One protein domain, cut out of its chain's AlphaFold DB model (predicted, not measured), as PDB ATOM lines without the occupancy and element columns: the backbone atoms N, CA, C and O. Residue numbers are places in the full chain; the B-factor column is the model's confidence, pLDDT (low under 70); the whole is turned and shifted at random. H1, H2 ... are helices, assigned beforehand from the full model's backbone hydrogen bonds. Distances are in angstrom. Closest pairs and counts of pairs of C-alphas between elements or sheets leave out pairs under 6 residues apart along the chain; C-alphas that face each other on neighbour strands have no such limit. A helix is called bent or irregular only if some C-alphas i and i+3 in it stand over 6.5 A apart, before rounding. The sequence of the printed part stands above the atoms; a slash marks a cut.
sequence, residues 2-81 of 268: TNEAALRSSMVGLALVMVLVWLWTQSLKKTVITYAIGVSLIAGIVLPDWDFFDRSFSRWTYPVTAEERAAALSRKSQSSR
ATOM      1  N   THR A   2       2.163  21.972 -15.618       60.09
ATOM      2  CA  THR A   2       3.307  21.078 -15.911       60.09
ATOM      3  C   THR A   2       3.207  19.686 -15.268       60.09
ATOM      4  O   THR A   2       3.627  18.696 -15.864       60.09
ATOM      5  N   ASN A   3       2.591  19.587 -14.087       72.56
ATOM      6  CA  ASN A   3       2.514  18.334 -13.325       72.56
ATOM      7  C   ASN A   3       1.596  17.279 -13.970       72.56
ATOM      8  O   ASN A   3       1.845  16.089 -13.818       72.56
ATOM      9  N   GLU A   4       0.577  17.687 -14.735       79.50
ATOM     10  CA  GLU A   4      -0.312  16.742 -15.426       79.50
ATOM     11  C   GLU A   4       0.375  16.035 -16.595       79.50
ATOM     12  O   GLU A   4       0.205  14.831 -16.780       79.50
ATOM     13  N   ALA A   5       1.180  16.762 -17.373       82.00
ATOM     14  CA  ALA A   5       1.940  16.180 -18.474       82.00
ATOM     15  C   ALA A   5       3.013  15.209 -17.956       82.00
ATOM     16  O   ALA A   5       3.182  14.120 -18.507       82.00
ATOM     17  N   ALA A   6       3.677  15.567 -16.851       80.19
ATOM     18  CA  ALA A   6       4.648  14.705 -16.183       80.19
ATOM     19  C   ALA A   6       3.996  13.429 -15.619       80.19
ATOM     20  O   ALA A   6       4.523  12.333 -15.812       80.19
ATOM     21  N   LEU A   7       2.818  13.550 -14.997       82.38
ATOM     22  CA  LEU A   7       2.062  12.408 -14.476       82.38
ATOM     23  C   LEU A   7       1.633  11.455 -15.603       82.38
ATOM     24  O   LEU A   7       1.844  10.247 -15.508       82.38
ATOM     25  N   ARG A   8       1.091  11.993 -16.702       83.00
ATOM     26  CA  ARG A   8       0.671  11.196 -17.869       83.00
ATOM     27  C   ARG A   8       1.857  10.492 -18.526       83.00
ATOM     28  O   ARG A   8       1.760   9.310 -18.841       83.00
ATOM     29  N   SER A   9       2.985  11.185 -18.679       84.44
ATOM     30  CA  SER A   9       4.220  10.600 -19.214       84.44
ATOM     31  C   SER A   9       4.756   9.481 -18.313       84.44
ATOM     32  O   SER A   9       5.123   8.416 -18.808       84.44
ATOM     33  N   SER A  10       4.704   9.669 -16.991       88.12
ATOM     34  CA  SER A  10       5.095   8.648 -16.014       88.12
ATOM     35  C   SER A  10       4.190   7.412 -16.072       88.12
ATOM     36  O   SER A  10       4.695   6.291 -16.108       88.12
ATOM     37  N   MET A  11       2.869   7.590 -16.173       87.12
ATOM     38  CA  MET A  11       1.923   6.473 -16.302       87.12
ATOM     39  C   MET A  11       2.147   5.668 -17.586       87.12
ATOM     40  O   MET A  11       2.145   4.438 -17.546       87.12
ATOM     41  N   VAL A  12       2.385   6.345 -18.713       93.06
ATOM     42  CA  VAL A  12       2.696   5.681 -19.991       93.06
ATOM     43  C   VAL A  12       4.041   4.954 -19.912       93.06
ATOM     44  O   VAL A  12       4.150   3.820 -20.375       93.06
ATOM     45  N   GLY A  13       5.046   5.554 -19.266       86.50
ATOM     46  CA  GLY A  13       6.345   4.922 -19.027       86.50
ATOM     47  C   GLY A  13       6.235   3.644 -18.193       86.50
ATOM     48  O   GLY A  13       6.769   2.606 -18.582       86.50
ATOM     49  N   LEU A  14       5.480   3.679 -17.091       85.00
ATOM     50  CA  LEU A  14       5.229   2.500 -16.258       85.00
ATOM     51  C   LEU A  14       4.453   1.419 -17.018       85.00
ATOM     52  O   LEU A  14       4.797   0.242 -16.919       85.00
ATOM     53  N   ALA A  15       3.456   1.799 -17.822       85.06
ATOM     54  CA  ALA A  15       2.699   0.856 -18.642       85.06
ATOM     55  C   ALA A  15       3.594   0.139 -19.670       85.06
ATOM     56  O   ALA A  15       3.521  -1.083 -19.794       85.06
ATOM     57  N   LEU A  16       4.489   0.862 -20.352       89.31
ATOM     58  CA  LEU A  16       5.440   0.270 -21.300       89.31
ATOM     59  C   LEU A  16       6.445  -0.655 -20.612       89.31
ATOM     60  O   LEU A  16       6.700  -1.747 -21.115       89.31
ATOM     61  N   VAL A  17       6.975  -0.273 -19.446       86.62
ATOM     62  CA  VAL A  17       7.880  -1.134 -18.662       86.62
ATOM     63  C   VAL A  17       7.171  -2.421 -18.241       86.62
ATOM     64  O   VAL A  17       7.733  -3.503 -18.396       86.62
ATOM     65  N   MET A  18       5.922  -2.333 -17.784       80.94
ATOM     66  CA  MET A  18       5.128  -3.507 -17.409       80.94
ATOM     67  C   MET A  18       4.866  -4.434 -18.605       80.94
ATOM     68  O   MET A  18       5.020  -5.649 -18.473       80.94
ATOM     69  N   VAL A  19       4.545  -3.883 -19.782       82.56
ATOM     70  CA  VAL A  19       4.351  -4.661 -21.022       82.56
ATOM     71  C   VAL A  19       5.661  -5.299 -21.492       82.56
ATOM     72  O   VAL A  19       5.665  -6.473 -21.855       82.56
ATOM     73  N   LEU A  20       6.788  -4.585 -21.433       81.81
ATOM     74  CA  LEU A  20       8.105  -5.120 -21.796       81.81
ATOM     75  C   LEU A  20       8.540  -6.247 -20.855       81.81
ATOM     76  O   LEU A  20       8.978  -7.296 -21.321       81.81
ATOM     77  N   VAL A  21       8.364  -6.078 -19.541       77.50
ATOM     78  CA  VAL A  21       8.650  -7.124 -18.544       77.50
ATOM     79  C   VAL A  21       7.761  -8.348 -18.777       77.50
ATOM     80  O   VAL A  21       8.247  -9.478 -18.685       77.50
ATOM     81  N   TRP A  22       6.488  -8.143 -19.124       72.75
ATOM     82  CA  TRP A  22       5.533  -9.210 -19.430       72.75
ATOM     83  C   TRP A  22       5.900  -9.980 -20.707       72.75
ATOM     84  O   TRP A  22       5.964 -11.211 -20.685       72.75
ATOM     85  N   LEU A  23       6.244  -9.270 -21.787       75.94
ATOM     86  CA  LEU A  23       6.712  -9.870 -23.041       75.94
ATOM     87  C   LEU A  23       8.037 -10.622 -22.859       75.94
ATOM     88  O   LEU A  23       8.238 -11.667 -23.478       75.94
ATOM     89  N   TRP A  24       8.922 -10.133 -21.986       72.12
ATOM     90  CA  TRP A  24      10.232 -10.739 -21.745       72.12
ATOM     91  C   TRP A  24      10.184 -11.958 -20.812       72.12
ATOM     92  O   TRP A  24      11.048 -12.831 -20.894       72.12
ATOM     93  N   THR A  25       9.183 -12.065 -19.925       64.88
ATOM     94  CA  THR A  25       9.160 -13.158 -18.939       64.88
ATOM     95  C   THR A  25       8.485 -14.440 -19.409       64.88
ATOM     96  O   THR A  25       8.963 -15.474 -18.944       64.88
ATOM     97  N   GLN A  26       7.467 -14.410 -20.295       64.62
ATOM     98  CA  GLN A  26       6.761 -15.545 -20.972       64.62
ATOM     99  C   GLN A  26       6.456 -16.816 -20.131       64.62
ATOM    100  O   GLN A  26       5.956 -17.823 -20.621       64.62
ATOM    101  N   SER A  27       6.740 -16.796 -18.836       72.56
ATOM    102  CA  SER A  27       6.760 -17.930 -17.936       72.56
ATOM    103  C   SER A  27       6.230 -17.439 -16.609       72.56
ATOM    104  O   SER A  27       6.884 -16.665 -15.906       72.56
ATOM    105  N   LEU A  28       5.047 -17.936 -16.257       65.62
ATOM    106  CA  LEU A  28       4.312 -17.571 -15.045       65.62
ATOM    107  C   LEU A  28       5.174 -17.683 -13.777       65.62
ATOM    108  O   LEU A  28       5.024 -16.900 -12.845       65.62
ATOM    109  N   LYS A  29       6.146 -18.605 -13.768       74.12
ATOM    110  CA  LYS A  29       7.085 -18.791 -12.653       74.12
ATOM    111  C   LYS A  29       7.968 -17.563 -12.424       74.12
ATOM    112  O   LYS A  29       8.227 -17.207 -11.282       74.12
ATOM    113  N   LYS A  30       8.415 -16.905 -13.496       76.12
ATOM    114  CA  LYS A  30       9.253 -15.703 -13.410       76.12
ATOM    115  C   LYS A  30       8.426 -14.485 -13.004       76.12
ATOM    116  O   LYS A  30       8.903 -13.684 -12.212       76.12
ATOM    117  N   THR A  31       7.179 -14.404 -13.466       77.75
ATOM    118  CA  THR A  31       6.240 -13.323 -13.128       77.75
ATOM    119  C   THR A  31       5.842 -13.329 -11.650       77.75
ATOM    120  O   THR A  31       5.775 -12.273 -11.030       77.75
ATOM    121  N   VAL A  32       5.638 -14.507 -11.049       83.38
ATOM    122  CA  VAL A  32       5.367 -14.615  -9.603       83.38
ATOM    123  C   VAL A  32       6.566 -14.134  -8.783       83.38
ATOM    124  O   VAL A  32       6.392 -13.410  -7.806       83.38
ATOM    125  N   ILE A  33       7.786 -14.484  -9.203       82.94
ATOM    126  CA  ILE A  33       9.014 -14.071  -8.508       82.94
ATOM    127  C   ILE A  33       9.213 -12.556  -8.612       82.94
ATOM    128  O   ILE A  33       9.474 -11.906  -7.603       82.94
ATOM    129  N   THR A  34       9.057 -11.967  -9.800       83.75
ATOM    130  CA  THR A  34       9.217 -10.515  -9.972       83.75
ATOM    131  C   THR A  34       8.137  -9.727  -9.237       83.75
ATOM    132  O   THR A  34       8.451  -8.702  -8.636       83.75
ATOM    133  N   TYR A  35       6.897 -10.221  -9.206       84.94
ATOM    134  CA  TYR A  35       5.820  -9.619  -8.419       84.94
ATOM    135  C   TYR A  35       6.113  -9.676  -6.914       84.94
ATOM    136  O   TYR A  35       5.994  -8.662  -6.233       84.94
ATOM    137  N   ALA A  36       6.576 -10.820  -6.398       84.38
ATOM    138  CA  ALA A  36       6.947 -10.956  -4.988       84.38
ATOM    139  C   ALA A  36       8.099 -10.014  -4.590       84.38
ATOM    140  O   ALA A  36       8.050  -9.389  -3.528       84.38
ATOM    141  N   ILE A  37       9.108  -9.861  -5.456       86.19
ATOM    142  CA  ILE A  37      10.209  -8.909  -5.252       86.19
ATOM    143  C   ILE A  37       9.680  -7.469  -5.275       86.19
ATOM    144  O   ILE A  37      10.006  -6.689  -4.384       86.19
ATOM    145  N   GLY A  38       8.827  -7.126  -6.244       86.75
ATOM    146  CA  GLY A  38       8.214  -5.801  -6.352       86.75
ATOM    147  C   GLY A  38       7.388  -5.431  -5.120       86.75
ATOM    148  O   GLY A  38       7.584  -4.361  -4.553       86.75
ATOM    149  N   VAL A  39       6.530  -6.338  -4.645       87.62
ATOM    150  CA  VAL A  39       5.729  -6.138  -3.425       87.62
ATOM    151  C   VAL A  39       6.621  -5.986  -2.193       87.62
ATOM    152  O   VAL A  39       6.359  -5.120  -1.366       87.62
ATOM    153  N   SER A  40       7.705  -6.760  -2.088       82.56
ATOM    154  CA  SER A  40       8.643  -6.668  -0.959       82.56
ATOM    155  C   SER A  40       9.417  -5.346  -0.949       82.56
ATOM    156  O   SER A  40       9.588  -4.740   0.107       82.56
ATOM    157  N   LEU A  41       9.855  -4.865  -2.116       84.56
ATOM    158  CA  LEU A  41      10.544  -3.578  -2.249       84.56
ATOM    159  C   LEU A  41       9.603  -2.406  -1.958       84.56
ATOM    160  O   LEU A  41       9.977  -1.487  -1.234       84.56
ATOM    161  N   ILE A  42       8.370  -2.456  -2.466       85.31
ATOM    162  CA  ILE A  42       7.355  -1.438  -2.179       85.31
ATOM    163  C   ILE A  42       6.998  -1.459  -0.691       85.31
ATOM    164  O   ILE A  42       6.951  -0.397  -0.085       85.31
ATOM    165  N   ALA A  43       6.823  -2.631  -0.072       81.44
ATOM    166  CA  ALA A  43       6.591  -2.736   1.368       81.44
ATOM    167  C   ALA A  43       7.758  -2.145   2.177       81.44
ATOM    168  O   ALA A  43       7.524  -1.399   3.120       81.44
ATOM    169  N   GLY A  44       9.008  -2.400   1.779       78.00
ATOM    170  CA  GLY A  44      10.187  -1.840   2.444       78.00
ATOM    171  C   GLY A  44      10.355  -0.324   2.292       78.00
ATOM    172  O   GLY A  44      10.919   0.306   3.181       78.00
ATOM    173  N   ILE A  45       9.870   0.265   1.193       80.44
ATOM    174  CA  ILE A  45       9.975   1.710   0.914       80.44
ATOM    175  C   ILE A  45       8.762   2.483   1.459       80.44
ATOM    176  O   ILE A  45       8.913   3.590   1.970       80.44
ATOM    177  N   VAL A  46       7.556   1.917   1.346       79.75
ATOM    178  CA  VAL A  46       6.285   2.558   1.728       79.75
ATOM    179  C   VAL A  46       5.960   2.370   3.212       79.75
ATOM    180  O   VAL A  46       5.164   3.144   3.740       79.75
ATOM    181  N   LEU A  47       6.582   1.414   3.915       70.38
ATOM    182  CA  LEU A  47       6.500   1.327   5.376       70.38
ATOM    183  C   LEU A  47       7.767   1.911   6.027       70.38
ATOM    184  O   LEU A  47       8.710   1.172   6.311       70.38
ATOM    185  N   PRO A  48       7.798   3.230   6.306       57.88
ATOM    186  CA  PRO A  48       8.898   3.848   7.039       57.88
ATOM    187  C   PRO A  48       8.892   3.512   8.542       57.88
ATOM    188  O   PRO A  48       9.929   3.661   9.182       57.88
ATOM    189  N   ASP A  49       7.779   3.014   9.098       63.12
ATOM    190  CA  ASP A  49       7.650   2.660  10.519       63.12
ATOM    191  C   ASP A  49       7.354   1.161  10.706       63.12
ATOM    192  O   ASP A  49       6.204   0.728  10.817       63.12
ATOM    193  N   TRP A  50       8.419   0.360  10.792       65.06
ATOM    194  CA  TRP A  50       8.341  -1.043  11.224       65.06
ATOM    195  C   TRP A  50       7.919  -1.186  12.698       65.06
ATOM    196  O   TRP A  50       7.386  -2.227  13.076       65.06
ATOM    197  N   ASP A  51       8.038  -0.111  13.487       66.69
ATOM    198  CA  ASP A  51       7.611  -0.026  14.894       66.69
ATOM    199  C   ASP A  51       6.099  -0.280  15.084       66.69
ATOM    200  O   ASP A  51       5.628  -0.528  16.197       66.69
ATOM    201  N   PHE A  52       5.293  -0.227  14.013       74.31
ATOM    202  CA  PHE A  52       3.886  -0.623  14.079       74.31
ATOM    203  C   PHE A  52       3.716  -2.112  14.421       74.31
ATOM    204  O   PHE A  52       2.806  -2.454  15.180       74.31
ATOM    205  N   PHE A  53       4.591  -2.979  13.902       73.69
ATOM    206  CA  PHE A  53       4.480  -4.434  14.049       73.69
ATOM    207  C   PHE A  53       5.003  -4.967  15.383       73.69
ATOM    208  O   PHE A  53       4.679  -6.098  15.738       73.69
ATOM    209  N   ASP A  54       5.711  -4.150  16.166       69.44
ATOM    210  CA  ASP A  54       6.142  -4.505  17.528       69.44
ATOM    211  C   ASP A  54       4.975  -4.558  18.533       69.44
ATOM    212  O   ASP A  54       5.134  -4.959  19.689       69.44
ATOM    213  N   ARG A  55       3.766  -4.165  18.113       75.50
ATOM    214  CA  ARG A  55       2.546  -4.330  18.909       75.50
ATOM    215  C   ARG A  55       2.145  -5.797  18.980       75.50
ATOM    216  O   ARG A  55       2.258  -6.542  18.011       75.50
ATOM    217  N   SER A  56       1.537  -6.176  20.099       75.12
ATOM    218  CA  SER A  56       0.859  -7.464  20.255       75.12
ATOM    219  C   SER A  56      -0.162  -7.675  19.130       75.12
ATOM    220  O   SER A  56      -0.917  -6.757  18.806       75.12
ATOM    221  N   PHE A  57      -0.228  -8.888  18.574       80.38
ATOM    222  CA  PHE A  57      -1.060  -9.213  17.405       80.38
ATOM    223  C   PHE A  57      -2.547  -8.844  17.577       80.38
ATOM    224  O   PHE A  57      -3.197  -8.394  16.640       80.38
ATOM    225  N   SER A  58      -3.077  -8.945  18.800       83.44
ATOM    226  CA  SER A  58      -4.455  -8.554  19.142       83.44
ATOM    227  C   SER A  58      -4.750  -7.062  18.959       83.44
ATOM    228  O   SER A  58      -5.910  -6.674  18.854       83.44
ATOM    229  N   ARG A  59      -3.716  -6.217  18.923       78.31
ATOM    230  CA  ARG A  59      -3.829  -4.756  18.852       78.31
ATOM    231  C   ARG A  59      -3.630  -4.208  17.437       78.31
ATOM    232  O   ARG A  59      -3.809  -3.014  17.228       78.31
ATOM    233  N   TRP A  60      -3.283  -5.056  16.463       81.19
ATOM    234  CA  TRP A  60      -3.038  -4.646  15.071       81.19
ATOM    235  C   TRP A  60      -4.285  -4.096  14.373       81.19
ATOM    236  O   TRP A  60      -4.175  -3.277  13.466       81.19
ATOM    237  N   THR A  61      -5.470  -4.525  14.804       85.31
ATOM    238  CA  THR A  61      -6.760  -4.099  14.243       85.31
ATOM    239  C   THR A  61      -7.284  -2.790  14.833       85.31
ATOM    240  O   THR A  61      -8.302  -2.285  14.365       85.31
ATOM    241  N   TYR A  62      -6.607  -2.221  15.835       79.38
ATOM    242  CA  TYR A  62      -7.015  -0.970  16.469       79.38
ATOM    243  C   TYR A  62      -6.195   0.208  15.927       79.38
ATOM    244  O   TYR A  62      -4.978   0.088  15.753       79.38
ATOM    245  N   PRO A  63      -6.828   1.369  15.670       81.94
ATOM    246  CA  PRO A  63      -6.107   2.547  15.219       81.94
ATOM    247  C   PRO A  63      -5.124   3.016  16.297       81.94
ATOM    248  O   PRO A  63      -5.456   3.085  17.479       81.94
ATOM    249  N   VAL A  64      -3.908   3.365  15.874       82.19
ATOM    250  CA  VAL A  64      -2.871   3.911  16.759       82.19
ATOM    251  C   VAL A  64      -3.361   5.212  17.389       82.19
ATOM    252  O   VAL A  64      -3.674   6.164  16.666       82.19
ATOM    253  N   THR A  65      -3.385   5.283  18.718       83.25
ATOM    254  CA  THR A  65      -3.818   6.492  19.431       83.25
ATOM    255  C   THR A  65      -2.745   7.586  19.380       83.25
ATOM    256  O   THR A  65      -1.553   7.321  19.193       83.25
ATOM    257  N   ALA A  66      -3.156   8.849  19.529       80.00
ATOM    258  CA  ALA A  66      -2.229   9.986  19.517       80.00
ATOM    259  C   ALA A  66      -1.190   9.909  20.652       80.00
ATOM    260  O   ALA A  66      -0.030  10.269  20.456       80.00
ATOM    261  N   GLU A  67      -1.584   9.361  21.802       79.62
ATOM    262  CA  GLU A  67      -0.712   9.140  22.958       79.62
ATOM    263  C   GLU A  67       0.369   8.089  22.676       79.62
ATOM    264  O   GLU A  67       1.535   8.301  23.001       79.62
ATOM    265  N   GLU A  68       0.029   6.991  21.992       76.44
ATOM    266  CA  GLU A  68       1.004   5.969  21.590       76.44
ATOM    267  C   GLU A  68       2.024   6.510  20.579       76.44
ATOM    268  O   GLU A  68       3.209   6.177  20.662       76.44
ATOM    269  N   ARG A  69       1.591   7.373  19.645       75.94
ATOM    270  CA  ARG A  69       2.509   8.063  18.719       75.94
ATOM    271  C   ARG A  69       3.436   9.014  19.470       75.94
ATOM    272  O   ARG A  69       4.640   8.995  19.225       75.94
ATOM    273  N   ALA A  70       2.905   9.795  20.408       80.31
ATOM    274  CA  ALA A  70       3.702  10.699  21.236       80.31
ATOM    275  C   ALA A  70       4.717   9.934  22.107       80.31
ATOM    276  O   ALA A  70       5.873  10.342  22.199       80.31
ATOM    277  N   ALA A  71       4.325   8.783  22.665       79.25
ATOM    278  CA  ALA A  71       5.197   7.906  23.447       79.25
ATOM    279  C   ALA A  71       6.270   7.188  22.601       79.25
ATOM    280  O   ALA A  71       7.363   6.889  23.084       79.25
ATOM    281  N   ALA A  72       5.987   6.877  21.334       73.31
ATOM    282  CA  ALA A  72       6.989   6.344  20.407       73.31
ATOM    283  C   ALA A  72       8.012   7.421  20.004       73.31
ATOM    284  O   ALA A  72       9.218   7.173  20.034       73.31
ATOM    285  N   LEU A  73       7.546   8.640  19.711       75.56
ATOM    286  CA  LEU A  73       8.405   9.784  19.387       75.56
ATOM    287  C   LEU A  73       9.284  10.199  20.575       75.56
ATOM    288  O   LEU A  73      10.476  10.468  20.397       75.56
ATOM    289  N   SER A  74       8.738  10.185  21.796       70.94
ATOM    290  CA  SER A  74       9.517  10.464  23.004       70.94
ATOM    291  C   SER A  74      10.593   9.398  23.226       70.94
ATOM    292  O   SER A  74      11.762   9.760  23.365       70.94
ATOM    293  N   ARG A  75      10.268   8.098  23.114       66.19
ATOM    294  CA  ARG A  75      11.257   6.999  23.183       66.19
ATOM    295  C   ARG A  75      12.368   7.132  22.138       66.19
ATOM    296  O   ARG A  75      13.539   6.964  22.474       66.19
ATOM    297  N   LYS A  76      12.032   7.493  20.896       66.06
ATOM    298  CA  LYS A  76      13.005   7.675  19.804       66.06
ATOM    299  C   LYS A  76      13.970   8.838  20.068       66.06
ATOM    300  O   LYS A  76      15.161   8.710  19.804       66.06
ATOM    301  N   SER A  77      13.480   9.941  20.641       62.62
ATOM    302  CA  SER A  77      14.314  11.101  21.007       62.62
ATOM    303  C   SER A  77      15.125  10.912  22.297       62.62
ATOM    304  O   SER A  77      16.171  11.538  22.463       62.62
ATOM    305  N   GLN A  78      14.669  10.040  23.201       57.50
ATOM    306  CA  GLN A  78      15.368   9.711  24.444       57.50
ATOM    307  C   GLN A  78      16.469   8.663  24.221       57.50
ATOM    308  O   GLN A  78      17.533   8.768  24.827       57.50
ATOM    309  N   SER A  79      16.283   7.725  23.281       53.50
ATOM    310  CA  SER A  79      17.309   6.737  22.902       53.50
ATOM    311  C   SER A  79      18.545   7.345  22.229       53.50
ATOM    312  O   SER A  79      19.595   6.716  22.257       53.50
ATOM    313  N   SER A  80      18.456   8.534  21.617       53.06
ATOM    314  CA  SER A  80      19.640   9.213  21.065       53.06
ATOM    315  C   SER A  80      20.415  10.011  22.117       53.06
ATOM    316  O   SER A  80      21.484  10.534  21.816       53.06
ATOM    317  N   ARG A  81      19.836  10.192  23.313       54.00
ATOM    318  CA  ARG A  81      20.348  11.076  24.369       54.00
ATOM    319  C   ARG A  81      20.832  10.306  25.597       54.00
ATOM    320  O   ARG A  81      21.734  10.772  26.279       54.00
TER     321      ARG A  81
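Overview. This is residues 2 to 81 of the 268 residues of the protein "zf-RVT domain-containing protein" of Brassica oleracea var. oleracea (UniProt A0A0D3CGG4). Two long helices, H1 and H2, meet near their ends as a V, and from the open end of H2 a long looping stretch, residues 47 to 65, leads away to a shorter third helix, H3, which lies by itself at the far end and points out of the plane of the V. There is no common core, and H3 packs on neither arm of the V. The printed part has 80 residues with three named helices, H1, H2 and H3 in that order, and no named strand; its class is all helix. The whole is extended, with a radius of gyration of the C-alphas of 19.9 A and spans of 51 by 40 by 28 A.

Along the chain. Find C-alpha 2 at (3.307, 21.078, -15.911); from there H1, residues 2 to 25, runs 34.9 A, mostly toward lower y, to C-alpha 25 at (9.160, -13.158, -18.939). At C-alpha 28 begins H2, residues 28 to 46, which runs 26.3 A toward higher y and higher z. Go on past residues 47 to 65, and at C-alpha 66 you reach H3, residues 66 to 79, which runs 20.1 A nearly along x and ends at C-alpha 79, at (17.309, 6.737, 22.902). None of the three helices is bent or irregular.

Arrangement. Look first at the turn from H1 to H2, a tight link of 2 residues. The two helices are close but not clearly touching, with 2 pairs of C-alphas within 8 A; the closest C-alphas are those of Thr 25 and Thr 31, 6.5 A apart. They run opposite ways at a shallow tilt of 34.8 degrees, only just short of steep, and their centres are 17.5 A apart. Then look to H3: it is apart from H1, and it is apart from H2. In H1, H2 and H3 you will find each backbone O i to N i+4 pair within hydrogen-bond range.

Size, cuts and confidence. The C-alphas farthest apart are those of Gln 26 and Arg 81, at 54.3 A, while the first and last printed C-alphas, of Thr 2 and Arg 81, are 44.9 A apart. The printed part has no cut. The link from H2 to H3, 19 residues, is long. Residues 2 to 20 of H1 stand free, as do residues 35 to 50, of which 35 to 46 belong to H2, residues 53 to 59, and residues 73 to 81, of which 73 to 79 belong to H3. Read the B-factor column for the model's confidence: the mean pLDDT of the printed part is 76.8, and 16 residues are under 70, among them residues 48 to 51 and 75 to 81.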